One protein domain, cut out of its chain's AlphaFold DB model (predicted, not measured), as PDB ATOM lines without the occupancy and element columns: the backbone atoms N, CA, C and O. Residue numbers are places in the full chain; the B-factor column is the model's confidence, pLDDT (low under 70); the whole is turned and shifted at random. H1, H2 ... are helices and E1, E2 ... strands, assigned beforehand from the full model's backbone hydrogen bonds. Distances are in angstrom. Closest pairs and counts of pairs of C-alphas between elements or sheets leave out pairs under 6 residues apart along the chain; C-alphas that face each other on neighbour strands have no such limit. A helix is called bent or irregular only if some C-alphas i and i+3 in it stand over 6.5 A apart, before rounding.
ATOM      1  N   SER A  35     -10.067  31.760  39.466       50.69
ATOM      2  CA  SER A  35      -9.350  30.606  38.888       50.69
ATOM      3  C   SER A  35     -10.211  29.767  37.923       50.69
ATOM      4  O   SER A  35      -9.886  28.622  37.641       50.69
ATOM      5  N   ASP A  36     -11.292  30.343  37.393       62.69
ATOM      6  CA  ASP A  36     -12.280  29.698  36.523       62.69
ATOM      7  C   ASP A  36     -11.901  29.746  35.026       62.69
ATOM      8  O   ASP A  36     -12.735  29.512  34.161       62.69
ATOM      9  N   GLY A  37     -10.670  30.132  34.676       72.50
ATOM     10  CA  GLY A  37     -10.235  30.292  33.278       72.50
ATOM     11  C   GLY A  37     -10.848  31.492  32.537       72.50
ATOM     12  O   GLY A  37     -10.315  31.905  31.514       72.50
ATOM     13  N   ALA A  38     -11.899  32.121  33.075       83.00
ATOM     14  CA  ALA A  38     -12.553  33.294  32.487       83.00
ATOM     15  C   ALA A  38     -11.623  34.512  32.355       83.00
ATOM     16  O   ALA A  38     -11.694  35.241  31.368       83.00
ATOM     17  N   LEU A  39     -10.742  34.730  33.339       85.12
ATOM     18  CA  LEU A  39      -9.771  35.820  33.283       85.12
ATOM     19  C   LEU A  39      -8.707  35.568  32.208       85.12
ATOM     20  O   LEU A  39      -8.447  36.453  31.400       85.12
ATOM     21  N   GLU A  40      -8.131  34.364  32.181       86.25
ATOM     22  CA  GLU A  40      -7.137  33.973  31.171       86.25
ATOM     23  C   GLU A  40      -7.727  34.045  29.762       86.25
ATOM     24  O   GLU A  40      -7.098  34.580  28.854       86.25
ATOM     25  N   LEU A  41      -8.978  33.606  29.594       88.06
ATOM     26  CA  LEU A  41      -9.712  33.737  28.340       88.06
ATOM     27  C   LEU A  41      -9.891  35.202  27.933       88.06
ATOM     28  O   LEU A  41      -9.611  35.554  26.793       88.06
ATOM     29  N   ALA A  42     -10.321  36.069  28.852       87.81
ATOM     30  CA  ALA A  42     -10.495  37.488  28.558       87.81
ATOM     31  C   ALA A  42      -9.167  38.171  28.181       87.81
ATOM     32  O   ALA A  42      -9.135  38.993  27.266       87.81
ATOM     33  N   VAL A  43      -8.066  37.820  28.853       86.69
ATOM     34  CA  VAL A  43      -6.723  38.349  28.563       86.69
ATOM     35  C   VAL A  43      -6.199  37.848  27.215       86.69
ATOM     36  O   VAL A  43      -5.657  38.641  26.442       86.69
ATOM     37  N   ALA A  44      -6.395  36.566  26.900       89.19
ATOM     38  CA  ALA A  44      -6.032  36.005  25.602       89.19
ATOM     39  C   ALA A  44      -6.834  36.672  24.471       89.19
ATOM     40  O   ALA A  44      -6.269  37.101  23.467       89.19
ATOM     41  N   LEU A  45      -8.137  36.896  24.678       88.19
ATOM     42  CA  LEU A  45      -8.973  37.637  23.732       88.19
ATOM     43  C   LEU A  45      -8.482  39.069  23.520       88.19
ATOM     44  O   LEU A  45      -8.280  39.471  22.380       88.19
ATOM     45  N   ALA A  46      -8.207  39.816  24.589       87.81
ATOM     46  CA  ALA A  46      -7.661  41.172  24.478       87.81
ATOM     47  C   ALA A  46      -6.280  41.230  23.798       87.81
ATOM     48  O   ALA A  46      -5.868  42.283  23.318       87.81
ATOM     49  N   SER A  47      -5.559  40.106  23.747       86.19
ATOM     50  CA  SER A  47      -4.278  39.995  23.042       86.19
ATOM     51  C   SER A  47      -4.448  39.717  21.544       86.19
ATOM     52  O   SER A  47      -3.560  40.045  20.760       86.19
ATOM     53  N   LEU A  48      -5.570  39.115  21.141       86.50
ATOM     54  CA  LEU A  48      -5.861  38.740  19.751       86.50
ATOM     55  C   LEU A  48      -6.741  39.755  19.022       86.50
ATOM     56  O   LEU A  48      -6.671  39.861  17.798       86.50
ATOM     57  N   THR A  49      -7.557  40.508  19.755       85.69
ATOM     58  CA  THR A  49      -8.470  41.501  19.195       85.69
ATOM     59  C   THR A  49      -8.402  42.818  19.956       85.69
ATOM     60  O   THR A  49      -8.295  42.860  21.177       85.69
ATOM     61  N   THR A  50      -8.522  43.924  19.222       86.75
ATOM     62  CA  THR A  50      -8.631  45.275  19.791       86.75
ATOM     63  C   THR A  50     -10.045  45.597  20.283       86.75
ATOM     64  O   THR A  50     -10.256  46.639  20.903       86.75
ATOM     65  N   LEU A  51     -11.014  44.711  20.018       86.50
ATOM     66  CA  LEU A  51     -12.414  44.855  20.424       86.50
ATOM     67  C   LEU A  51     -12.671  44.423  21.869       86.50
ATOM     68  O   LEU A  51     -13.765  44.659  22.377       86.50
ATOM     69  N   VAL A  52     -11.689  43.790  22.515       88.50
ATOM     70  CA  VAL A  52     -11.781  43.346  23.903       88.50
ATOM     71  C   VAL A  52     -10.719  44.057  24.726       88.50
ATOM     72  O   VAL A  52      -9.536  44.010  24.411       88.50
ATOM     73  N   GLN A  53     -11.135  44.697  25.812       88.00
ATOM     74  CA  GLN A  53     -10.237  45.233  26.828       88.00
ATOM     75  C   GLN A  53     -10.538  44.582  28.169       88.00
ATOM     76  O   GLN A  53     -11.691  44.288  28.480       88.00
ATOM     77  N   VAL A  54      -9.503  44.384  28.982       85.56
ATOM     78  CA  VAL A  54      -9.635  43.820  30.327       85.56
ATOM     79  C   VAL A  54      -9.096  44.819  31.339       85.56
ATOM     80  O   VAL A  54      -7.917  45.169  31.316       85.56
ATOM     81  N   ASP A  55      -9.952  45.256  32.260       84.06
ATOM     82  CA  ASP A  55      -9.558  46.059  33.411       84.06
ATOM     83  C   ASP A  55      -9.486  45.189  34.672       84.06
ATOM     84  O   ASP A  55     -10.491  44.716  35.212       84.06
ATOM     85  N   LEU A  56      -8.262  45.015  35.169       81.25
ATOM     86  CA  LEU A  56      -7.946  44.236  36.369       81.25
ATOM     87  C   LEU A  56      -8.002  45.065  37.665       81.25
ATOM     88  O   LEU A  56      -7.790  44.513  38.756       81.25
ATOM     89  N   ARG A  57      -8.233  46.384  37.562       82.44
ATOM     90  CA  ARG A  57      -8.308  47.311  38.702       82.44
ATOM     91  C   ARG A  57      -9.518  47.036  39.608       82.44
ATOM     92  O   ARG A  57      -9.291  46.943  40.817       82.44
ATOM     93  N   PRO A  58     -10.762  46.915  39.101       75.88
ATOM     94  CA  PRO A  58     -11.914  46.542  39.925       75.88
ATOM     95  C   PRO A  58     -11.921  45.042  40.276       75.88
ATOM     96  O   PRO A  58     -11.314  44.225  39.583       75.88
ATOM     97  N   THR A  59     -12.632  44.689  41.353       69.75
ATOM     98  CA  THR A  59     -12.916  43.296  41.742       69.75
ATOM     99  C   THR A  59     -14.437  43.107  41.836       69.75
ATOM    100  O   THR A  59     -15.052  43.804  42.649       69.75
ATOM    101  N   PRO A  60     -15.060  42.199  41.054       72.38
ATOM    102  CA  PRO A  60     -14.460  41.364  40.001       72.38
ATOM    103  C   PRO A  60     -13.871  42.193  38.842       72.38
ATOM    104  O   PRO A  60     -14.173  43.383  38.718       72.38
ATOM    105  N   PHE A  61     -13.001  41.569  38.030       82.38
ATOM    106  CA  PHE A  61     -12.422  42.219  36.848       82.38
ATOM    107  C   PHE A  61     -13.532  42.662  35.891       82.38
ATOM    108  O   PHE A  61     -14.636  42.114  35.904       82.38
ATOM    109  N   ARG A  62     -13.244  43.668  35.069       82.50
ATOM    110  CA  ARG A  62     -14.181  44.144  34.048       82.50
ATOM    111  C   ARG A  62     -13.625  43.893  32.665       82.50
ATOM    112  O   ARG A  62     -12.415  43.942  32.464       82.50
ATOM    113  N   THR A  63     -14.526  43.665  31.728       85.25
ATOM    114  CA  THR A  63     -14.215  43.608  30.308       85.25
ATOM    115  C   THR A  63     -14.957  44.724  29.597       85.25
ATOM    116  O   THR A  63     -16.040  45.129  30.022       85.25
ATOM    117  N   GLU A  64     -14.382  45.225  28.517       87.50
ATOM    118  CA  GLU A  64     -15.104  46.007  27.523       87.50
ATOM    119  C   GLU A  64     -15.055  45.218  26.216       87.50
ATOM    120  O   GLU A  64     -13.952  44.930  25.758       87.50
ATOM    121  N   PRO A  65     -16.200  44.814  25.641       88.62
ATOM    122  CA  PRO A  65     -17.568  45.022  26.127       88.62
ATOM    123  C   PRO A  65     -17.873  44.316  27.467       88.62
ATOM    124  O   PRO A  65     -17.287  43.283  27.794       88.62
ATOM    125  N   ALA A  66     -18.798  44.878  28.256       84.38
ATOM    126  CA  ALA A  66     -19.185  44.328  29.566       84.38
ATOM    127  C   ALA A  66     -19.943  42.994  29.447       84.38
ATOM    128  O   ALA A  66     -19.869  42.153  30.336       84.38
ATOM    129  N   ASP A  67     -20.623  42.796  28.321       84.62
ATOM    130  CA  ASP A  67     -21.337  41.588  27.907       84.62
ATOM    131  C   ASP A  67     -20.441  40.611  27.117       84.62
ATOM    132  O   ASP A  67     -20.935  39.801  26.336       84.62
ATOM    133  N   LEU A  68     -19.113  40.667  27.297       86.75
ATOM    134  CA  LEU A  68     -18.157  39.817  26.572       86.75
ATOM    135  C   LEU A  68     -18.521  38.327  26.631       86.75
ATOM    136  O   LEU A  68     -18.439  37.631  25.629       86.75
ATOM    137  N   PHE A  69     -18.923  37.828  27.797       87.31
ATOM    138  CA  PHE A  69     -19.206  36.403  27.975       87.31
ATOM    139  C   PHE A  69     -20.548  35.963  27.366       87.31
ATOM    140  O   PHE A  69     -20.726  34.779  27.093       87.31
ATOM    141  N   ASP A  70     -21.456  36.896  27.070       87.62
ATOM    142  CA  ASP A  70     -22.709  36.610  26.356       87.62
ATOM    143  C   ASP A  70     -22.526  36.612  24.827       87.62
ATOM    144  O   ASP A  70     -23.398  36.161  24.076       87.62
ATOM    145  N   ARG A  71     -21.377  37.108  24.361       89.88
ATOM    146  CA  ARG A  71     -21.010  37.239  22.952       89.88
ATOM    147  C   ARG A  71     -20.356  35.984  22.390       89.88
ATOM    148  O   ARG A  71     -19.873  35.119  23.119       89.88
ATOM    149  N   THR A  72     -20.323  35.905  21.063       91.69
ATOM    150  CA  THR A  72     -19.561  34.890  20.326       91.69
ATOM    151  C   THR A  72     -18.160  35.389  19.993       91.69
ATOM    152  O   THR A  72     -17.944  36.598  19.876       91.69
ATOM    153  N   PHE A  73     -17.219  34.474  19.765       91.12
ATOM    154  CA  PHE A  73     -15.865  34.822  19.316       91.12
ATOM    155  C   PHE A  73     -15.874  35.626  18.003       91.12
ATOM    156  O   PHE A  73     -15.179  36.635  17.881       91.12
ATOM    157  N   SER A  74     -16.757  35.278  17.067       92.12
ATOM    158  CA  SER A  74     -16.951  36.021  15.816       92.12
ATOM    159  C   SER A  74     -17.380  37.473  16.031       92.12
ATOM    160  O   SER A  74     -16.926  38.369  15.323       92.12
ATOM    161  N   SER A  75     -18.205  37.744  17.047       90.00
ATOM    162  CA  SER A  75     -18.686  39.101  17.342       90.00
ATOM    163  C   SER A  75     -17.624  40.014  17.966       90.00
ATOM    164  O   SER A  75     -17.784  41.234  17.958       90.00
ATOM    165  N   VAL A  76     -16.537  39.435  18.480       88.19
ATOM    166  CA  VAL A  76     -15.348  40.161  18.954       88.19
ATOM    167  C   VAL A  76     -14.198  40.111  17.946       88.19
ATOM    168  O   VAL A  76     -13.074  40.497  18.263       88.19
ATOM    169  N   GLY A  77     -14.488  39.695  16.709       87.19
ATOM    170  CA  GLY A  77     -13.559  39.748  15.585       87.19
ATOM    171  C   GLY A  77     -12.645  38.535  15.440       87.19
ATOM    172  O   GLY A  77     -11.759  38.589  14.593       87.19
ATOM    173  N   LEU A  78     -12.854  37.459  16.210       90.12
ATOM    174  CA  LEU A  78     -12.101  36.218  16.034       90.12
ATOM    175  C   LEU A  78     -12.682  35.382  14.891       90.12
ATOM    176  O   LEU A  78     -13.885  35.138  14.824       90.12
ATOM    177  N   ASN A  79     -11.809  34.923  14.001       89.25
ATOM    178  CA  ASN A  79     -12.113  33.962  12.942       89.25
ATOM    179  C   ASN A  79     -11.501  32.586  13.266       89.25
ATOM    180  O   ASN A  79     -10.830  32.426  14.282       89.25
ATOM    181  N   GLU A  80     -11.738  31.589  12.409       86.56
ATOM    182  CA  GLU A  80     -11.266  30.208  12.621       86.56
ATOM    183  C   GLU A  80      -9.742  30.137  12.797       86.56
ATOM    184  O   GLU A  80      -9.257  29.473  13.712       86.56
ATOM    185  N   ASP A  81      -8.983  30.906  12.010       85.69
ATOM    186  CA  ASP A  81      -7.522  30.965  12.131       85.69
ATOM    187  C   ASP A  81      -7.079  31.491  13.508       85.69
ATOM    188  O   ASP A  81      -6.164  30.949  14.132       85.69
ATOM    189  N   GLN A  82      -7.745  32.533  14.018       88.62
ATOM    190  CA  GLN A  82      -7.446  33.125  15.324       88.62
ATOM    191  C   GLN A  82      -7.846  32.232  16.501       88.62
ATOM    192  O   GLN A  82      -7.220  32.327  17.559       88.62
ATOM    193  N   MET A  83      -8.821  31.334  16.331       88.19
ATOM    194  CA  MET A  83      -9.182  30.362  17.368       88.19
ATOM    195  C   MET A  83      -8.024  29.404  17.676       88.19
ATOM    196  O   MET A  83      -7.762  29.114  18.845       88.19
ATOM    197  N   GLY A  84      -7.260  28.997  16.658       87.69
ATOM    198  CA  GLY A  84      -6.049  28.198  16.856       87.69
ATOM    199  C   GLY A  84      -4.998  28.929  17.701       87.69
ATOM    200  O   GLY A  84      -4.437  28.354  18.636       87.69
ATOM    201  N   PHE A  85      -4.781  30.222  17.438       88.50
ATOM    202  CA  PHE A  85      -3.877  31.056  18.241       88.50
ATOM    203  C   PHE A  85      -4.385  31.272  19.671       88.50
ATOM    204  O   PHE A  85      -3.586  31.234  20.610       88.50
ATOM    205  N   LEU A  86      -5.696  31.458  19.851       88.81
ATOM    206  CA  LEU A  86      -6.331  31.551  21.168       88.81
ATOM    207  C   LEU A  86      -6.045  30.299  21.992       88.81
ATOM    208  O   LEU A  86      -5.624  30.406  23.143       88.81
ATOM    209  N   ARG A  87      -6.213  29.114  21.397       88.94
ATOM    210  CA  ARG A  87      -5.924  27.853  22.080       88.94
ATOM    211  C   ARG A  87      -4.461  27.758  22.498       88.94
ATOM    212  O   ARG A  87      -4.193  27.405  23.642       88.94
ATOM    213  N   GLU A  88      -3.521  28.075  21.614       88.69
ATOM    214  CA  GLU A  88      -2.094  28.023  21.956       88.69
ATOM    215  C   GLU A  88      -1.741  28.997  23.092       88.69
ATOM    216  O   GLU A  88      -1.013  28.625  24.013       88.69
ATOM    217  N   GLN A  89      -2.326  30.200  23.118       87.25
ATOM    218  CA  GLN A  89      -2.176  31.111  24.260       87.25
ATOM    219  C   GLN A  89      -2.764  30.530  25.550       87.25
ATOM    220  O   GLN A  89      -2.125  30.582  26.602       87.25
ATOM    221  N   LEU A  90      -3.948  29.920  25.478       87.44
ATOM    222  CA  LEU A  90      -4.569  29.279  26.634       87.44
ATOM    223  C   LEU A  90      -3.763  28.081  27.137       87.44
ATOM    224  O   LEU A  90      -3.693  27.882  28.344       87.44
ATOM    225  N   LYS A  91      -3.100  27.321  26.261       88.25
ATOM    226  CA  LYS A  91      -2.191  26.230  26.654       88.25
ATOM    227  C   LYS A  91      -0.975  26.749  27.421       88.25
ATOM    228  O   LYS A  91      -0.523  26.084  28.351       88.25
ATOM    229  N   LEU A  92      -0.475  27.936  27.069       86.00
ATOM    230  CA  LEU A  92       0.614  28.593  27.797       86.00
ATOM    231  C   LEU A  92       0.162  29.091  29.178       86.00
ATOM    232  O   LEU A  92       0.879  28.886  30.156       86.00
ATOM    233  N   SER A  93      -1.020  29.708  29.271       82.50
ATOM    234  CA  SER A  93      -1.578  30.188  30.547       82.50
ATOM    235  C   SER A  93      -2.077  29.057  31.453       82.50
ATOM    236  O   SER A  93      -1.983  29.146  32.677       82.50
ATOM    237  N   LEU A  94      -2.619  27.987  30.867       85.88
ATOM    238  CA  LEU A  94      -3.310  26.896  31.553       85.88
ATOM    239  C   LEU A  94      -2.729  25.526  31.147       85.88
ATOM    240  O   LEU A  94      -3.450  24.665  30.633       85.88
ATOM    241  N   PRO A  95      -1.436  25.262  31.424       85.31
ATOM    242  CA  PRO A  95      -0.776  24.028  30.995       85.31
ATOM    243  C   PRO A  95      -1.411  22.763  31.596       85.31
ATOM    244  O   PRO A  95      -1.350  21.696  30.993       85.31
ATOM    245  N   ALA A  96      -2.071  22.880  32.754       85.44
ATOM    246  CA  ALA A  96      -2.750  21.769  33.425       85.44
ATOM    247  C   ALA A  96      -3.926  21.173  32.625       85.44
ATOM    248  O   ALA A  96      -4.280  20.018  32.858       85.44
ATOM    249  N   ILE A  97      -4.517  21.944  31.704       84.38
ATOM    250  CA  ILE A  97      -5.647  21.524  30.856       84.38
ATOM    251  C   ILE A  97      -5.299  21.551  29.359       84.38
ATOM    252  O   ILE A  97      -6.185  21.507  28.507       84.38
ATOM    253  N   ALA A  98      -4.012  21.658  29.009       87.94
ATOM    254  CA  ALA A  98      -3.585  21.776  27.615       87.94
ATOM    255  C   ALA A  98      -4.028  20.572  26.763       87.94
ATOM    256  O   ALA A  98      -4.493  20.748  25.639       87.94
ATOM    257  N   ALA A  99      -3.963  19.361  27.325       87.12
ATOM    258  CA  ALA A  99      -4.415  18.143  26.656       87.12
ATOM    259  C   ALA A  99      -5.934  18.142  26.394       87.12
ATOM    260  O   ALA A  99      -6.387  17.681  25.346       87.12
ATOM    261  N   GLU A 100      -6.731  18.679  27.319       86.50
ATOM    262  CA  GLU A 100      -8.181  18.820  27.168       86.50
ATOM    263  C   GLU A 100      -8.533  19.831  26.080       86.50
ATOM    264  O   GLU A 100      -9.469  19.594  25.316       86.50
ATOM    265  N   LEU A 101      -7.776  20.927  25.992       86.56
ATOM    266  CA  LEU A 101      -7.929  21.920  24.930       86.56
ATOM    267  C   LEU A 101      -7.637  21.315  23.552       86.56
ATOM    268  O   LEU A 101      -8.399  21.549  22.617       86.56
ATOM    269  N   ASP A 102      -6.588  20.497  23.432       88.19
ATOM    270  CA  ASP A 102      -6.267  19.801  22.179       88.19
ATOM    271  C   ASP A 102      -7.331  18.744  21.831       88.19
ATOM    272  O   ASP A 102      -7.782  18.664  20.687       88.19
ATOM    273  N   THR A 103      -7.799  17.980  22.822       86.38
ATOM    274  CA  THR A 103      -8.816  16.929  22.628       86.38
ATOM    275  C   THR A 103     -10.163  17.502  22.185       86.38
ATOM    276  O   THR A 103     -10.847  16.907  21.357       86.38
ATOM    277  N   ASN A 104     -10.547  18.664  22.717       83.88
ATOM    278  CA  ASN A 104     -11.828  19.307  22.416       83.88
ATOM    279  C   ASN A 104     -11.716  20.393  21.334       83.88
ATOM    280  O   ASN A 104     -12.696  21.090  21.075       83.88
ATOM    281  N   SER A 105     -10.560  20.518  20.677       80.69
ATOM    282  CA  SER A 105     -10.271  21.508  19.631       80.69
ATOM    283  C   SER A 105     -11.362  21.621  18.568       80.69
ATOM    284  O   SER A 105     -11.808  22.717  18.257       80.69
ATOM    285  N   GLN A 106     -11.867  20.495  18.064       78.75
ATOM    286  CA  GLN A 106     -12.899  20.472  17.022       78.75
ATOM    287  C   GLN A 106     -14.216  21.161  17.439       78.75
ATOM    288  O   GLN A 106     -14.958  21.670  16.596       78.75
ATOM    289  N   VAL A 107     -14.519  21.160  18.738       79.81
ATOM    290  CA  VAL A 107     -15.700  21.828  19.297       79.81
ATOM    291  C   VAL A 107     -15.340  23.247  19.735       79.81
ATOM    292  O   VAL A 107     -16.089  24.177  19.484       79.81
ATOM    293  N   LEU A 108     -14.182  23.434  20.360       80.31
ATOM    294  CA  LEU A 108     -13.776  24.704  20.956       80.31
ATOM    295  C   LEU A 108     -13.339  25.757  19.928       80.31
ATOM    296  O   LEU A 108     -13.541  26.945  20.165       80.31
ATOM    297  N   ASP A 109     -12.792  25.349  18.784       85.25
ATOM    298  CA  ASP A 109     -12.232  26.254  17.775       85.25
ATOM    299  C   ASP A 109     -13.285  26.864  16.833       85.25
ATOM    300  O   ASP A 109     -12.945  27.365  15.764       85.25
ATOM    301  N   GLN A 110     -14.572  26.843  17.190       86.69
ATOM    302  CA  GLN A 110     -15.606  27.427  16.331       86.69
ATOM    303  C   GLN A 110     -15.890  28.879  16.736       86.69
ATOM    304  O   GLN A 110     -16.379  29.123  17.845       86.69
ATOM    305  N   PRO A 111     -15.702  29.864  15.834       88.31
ATOM    306  CA  PRO A 111     -15.964  31.271  16.137       88.31
ATOM    307  C   PRO A 111     -17.424  31.573  16.504       88.31
ATOM    308  O   PRO A 111     -17.729  32.602  17.108       88.31
ATOM    309  N   ALA A 112     -18.347  30.690  16.121       89.56
ATOM    310  CA  ALA A 112     -19.764  30.802  16.440       89.56
ATOM    311  C   ALA A 112     -20.089  30.484  17.914       89.56
ATOM    312  O   ALA A 112     -21.185  30.817  18.367       89.56
ATOM    313  N   HIS A 113     -19.172  29.871  18.673       87.75
ATOM    314  CA  HIS A 113     -19.408  29.570  20.084       87.75
ATOM    315  C   HIS A 113     -19.430  30.822  20.955       87.75
ATOM    316  O   HIS A 113     -18.738  31.811  20.694       87.75
ATOM    317  N   ARG A 114     -20.228  30.754  22.025       87.94
ATOM    318  CA  ARG A 114     -20.255  31.787  23.058       87.94
ATOM    319  C   ARG A 114     -19.002  31.714  23.917       87.94
ATOM    320  O   ARG A 114     -18.571  30.640  24.335       87.94
ATOM    321  N   ILE A 115     -18.471  32.885  24.238       87.75
ATOM    322  CA  ILE A 115     -17.272  33.042  25.060       87.75
ATOM    323  C   ILE A 115     -17.538  32.538  26.488       87.75
ATOM    324  O   ILE A 115     -16.672  31.907  27.091       87.75
ATOM    325  N   GLY A 116     -18.746  32.748  27.019       84.31
ATOM    326  CA  GLY A 116     -19.160  32.245  28.332       84.31
ATOM    327  C   GLY A 116     -19.193  30.719  28.426       84.31
ATOM    328  O   GLY A 116     -18.749  30.170  29.433       84.31
ATOM    329  N   ASP A 117     -19.627  30.026  27.369       83.19
ATOM    330  CA  ASP A 117     -19.626  28.555  27.331       83.19
ATOM    331  C   ASP A 117     -18.187  28.015  27.339       83.19
ATOM    332  O   ASP A 117     -17.871  27.060  28.053       83.19
ATOM    333  N   TYR A 118     -17.285  28.684  26.615       87.06
ATOM    334  CA  TYR A 118     -15.857  28.373  26.623       87.06
ATOM    335  C   TYR A 118     -15.236  28.615  28.008       87.06
ATOM    336  O   TYR A 118     -14.512  27.766  28.527       87.06
ATOM    337  N   ALA A 119     -15.549  29.743  28.651       85.94
ATOM    338  CA  ALA A 119     -15.097  30.032  30.012       85.94
ATOM    339  C   ALA A 119     -15.587  28.968  31.009       85.94
ATOM    340  O   ALA A 119     -14.827  28.518  31.866       85.94
ATOM    341  N   GLN A 120     -16.833  28.515  30.865       81.88
ATOM    342  CA  GLN A 120     -17.398  27.453  31.692       81.88
ATOM    343  C   GLN A 120     -16.692  26.110  31.463       81.88
ATOM    344  O   GLN A 120     -16.430  25.386  32.427       81.88
ATOM    345  N   PHE A 121     -16.335  25.781  30.219       83.31
ATOM    346  CA  PHE A 121     -15.508  24.611  29.924       83.31
ATOM    347  C   PHE A 121     -14.155  24.693  30.641       83.31
ATOM    348  O   PHE A 121     -13.780  23.748  31.336       83.31
ATOM    349  N   LEU A 122     -13.456  25.830  30.538       84.62
ATOM    350  CA  LEU A 122     -12.165  26.038  31.204       84.62
ATOM    351  C   LEU A 122     -12.281  25.859  32.719       84.62
ATOM    352  O   LEU A 122     -11.468  25.156  33.319       84.62
ATOM    353  N   LYS A 123     -13.327  26.425  33.327       83.00
ATOM    354  CA  LYS A 123     -13.639  26.246  34.746       83.00
ATOM    355  C   LYS A 123     -13.768  24.772  35.123       83.00
ATOM    356  O   LYS A 123     -13.127  24.317  36.069       83.00
ATOM    357  N   VAL A 124     -14.594  24.019  34.398       80.00
ATOM    358  CA  VAL A 124     -14.832  22.597  34.687       80.00
ATOM    359  C   VAL A 124     -13.559  21.775  34.481       80.00
ATOM    360  O   VAL A 124     -13.222  20.958  35.337       80.00
ATOM    361  N   ALA A 125     -12.824  22.020  33.396       81.88
ATOM    362  CA  ALA A 125     -11.569  21.337  33.105       81.88
ATOM    363  C   ALA A 125     -10.531  21.573  34.215       81.88
ATOM    364  O   ALA A 125      -9.922  20.620  34.705       81.88
ATOM    365  N   LEU A 126     -10.386  22.819  34.677       83.00
ATOM    366  CA  LEU A 126      -9.487  23.158  35.779       83.00
ATOM    367  C   LEU A 126      -9.912  22.473  37.083       83.00
ATOM    368  O   LEU A 126      -9.075  21.879  37.757       83.00
ATOM    369  N   LEU A 127     -11.207  22.468  37.413       80.25
ATOM    370  CA  LEU A 127     -11.717  21.788  38.609       80.25
ATOM    371  C   LEU A 127     -11.465  20.272  38.594       80.25
ATOM    372  O   LEU A 127     -11.175  19.692  39.641       80.25
ATOM    373  N   LEU A 128     -11.566  19.624  37.431       76.62
ATOM    374  CA  LEU A 128     -11.327  18.185  37.291       76.62
ATOM    375  C   LEU A 128      -9.841  17.809  37.385       76.62
ATOM    376  O   LEU A 128      -9.536  16.692  37.794       76.62
ATOM    377  N   LYS A 129      -8.930  18.726  37.042       70.94
ATOM    378  CA  LYS A 129      -7.473  18.512  37.091       70.94
ATOM    379  C   LYS A 129      -6.820  18.834  38.431       70.94
ATOM    380  O   LYS A 129      -5.662  18.490  38.629       70.94
ATOM    381  N   ILE A 130      -7.541  19.491  39.337       57.31
ATOM    382  CA  ILE A 130      -7.053  19.841  40.681       57.31
ATOM    383  C   ILE A 130      -7.341  18.713  41.709       57.31
ATOM    384  O   ILE A 130      -7.008  18.855  42.884       57.31
ATOM    385  N   LYS A 131      -7.926  17.579  41.289       46.22
ATOM    386  CA  LYS A 131      -8.088  16.365  42.115       46.22
ATOM    387  C   LYS A 131      -6.908  15.415  41.974       46.22
ATOM    388  O   LYS A 131      -6.545  14.825  43.014       46.22
TER     389      LYS A 131
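What this domain is: This is residues 35 to 131 of the 131 residues of an uncharacterized protein of Bryobacteraceae bacterium (UniProt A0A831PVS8). Four helices, H1, H2, H3 and H5, stand in a compact ring of contacts in which H1 meets H2, H2 meets H3, H3 meets H5 and H5 meets H1. A small two-stranded hairpin, E1 and E2, packs on H1 at one side of this group, and the short H4 lies at the other end, near H2. The 97 printed residues hold five named helices and two named strands, in the order H1, E1, E2, H2, H3, H4, H5, and the sheet E1 - E2 is antiparallel. The class is mostly helix, with 53 residues in helices and 6 in strands. The whole is compact, with a radius of gyration of the C-alphas of 12.4 A, and rounded, spanning 32 by 31 by 20 A.

Where its parts are: E1 is residues 53 to 55, with C-alpha 53 at (-10.237, 45.233, 26.828), and E2 is residues 62 to 64. H1, residues 38 to 48, comes before them; it begins with C-alpha 38 at (-12.553, 33.294, 32.487) and measures 15.4 A from first to last C-alpha. H2 is residues 80 to 93, 20.4 A long. H3 is residues 95 to 103, 13.6 A long, and it is irregular: C-alphas 96 and 99 are 7.9 A apart. H4 is the four residues 105 to 108. H5, residues 115 to 129, is the longest helix by residues, 21.3 A from first to last C-alpha, and it ends with C-alpha 129 at (-7.473, 18.512, 37.091).

How they stand to each other: E1 and E2 form a hairpin, antiparallel, with 157 degrees between their N-to-C directions. C-alphas 54 and 63 face each other at 4.6 A, and N 53 and O 64, at 2.8 A, and N 62 and O 55, at 2.9 A, are within hydrogen-bond range. The closest C-alphas of H1 and E1 are those of Ala 46 and Gln 53, 5.4 A apart; those of H1 and E2 are Ala 42 and Thr 63, 7.4 A apart. H1 touches H2, closest at the C-alphas of Ala 44 and Leu 86, 6.3 A, with a steep tilt of 52 degrees, opposite ways. H1 touches H5, closest at the C-alphas of Ala 38 and Ala 119, 4.8 A, with a steep tilt of 54 degrees, opposite ways. H2 and H3 form a helical hairpin, at a shallow tilt of 30 degrees, opposite ways; H2 touches H3 with residues 87 to 91 alone, and the closest C-alphas are those of Lys 91 and Ala 98, 4.8 A. H3 touches H5 at a steep tilt of 63 degrees, opposite ways, closest at the C-alphas of Ile 97 and Ala 125, 6.3 A. Helix packing is mostly crossed. H1 and H3 are apart, and so are H2 and H5. H4 and H2 are near each other, with 6 pairs of C-alphas within 10 A. H4 is close but not clearly touching to H5, closest at the C-alphas of Leu 108 and Tyr 118, 7.1 A. Every O i to N i+4 pair is within hydrogen-bond range in H1 and H5; the counts are 8 of 10 in H2 and 3 of 5 in H3, and H4 is too short for such a pair.

The domain as a whole: The C-alphas of Thr 50 and Lys 131, the two farthest apart, are 36.5 A from each other. The printed part, residues 35 to 131, has no cut and ends at the chain's last residue. The link from E2 to H2, residues 65 to 79, is long, and its C-alphas lie 9 to 15 A from the mean of all C-alphas. The mean pLDDT of the printed part is 84.0, and residues 35 to 36, 59 and 130 to 131 are under 70.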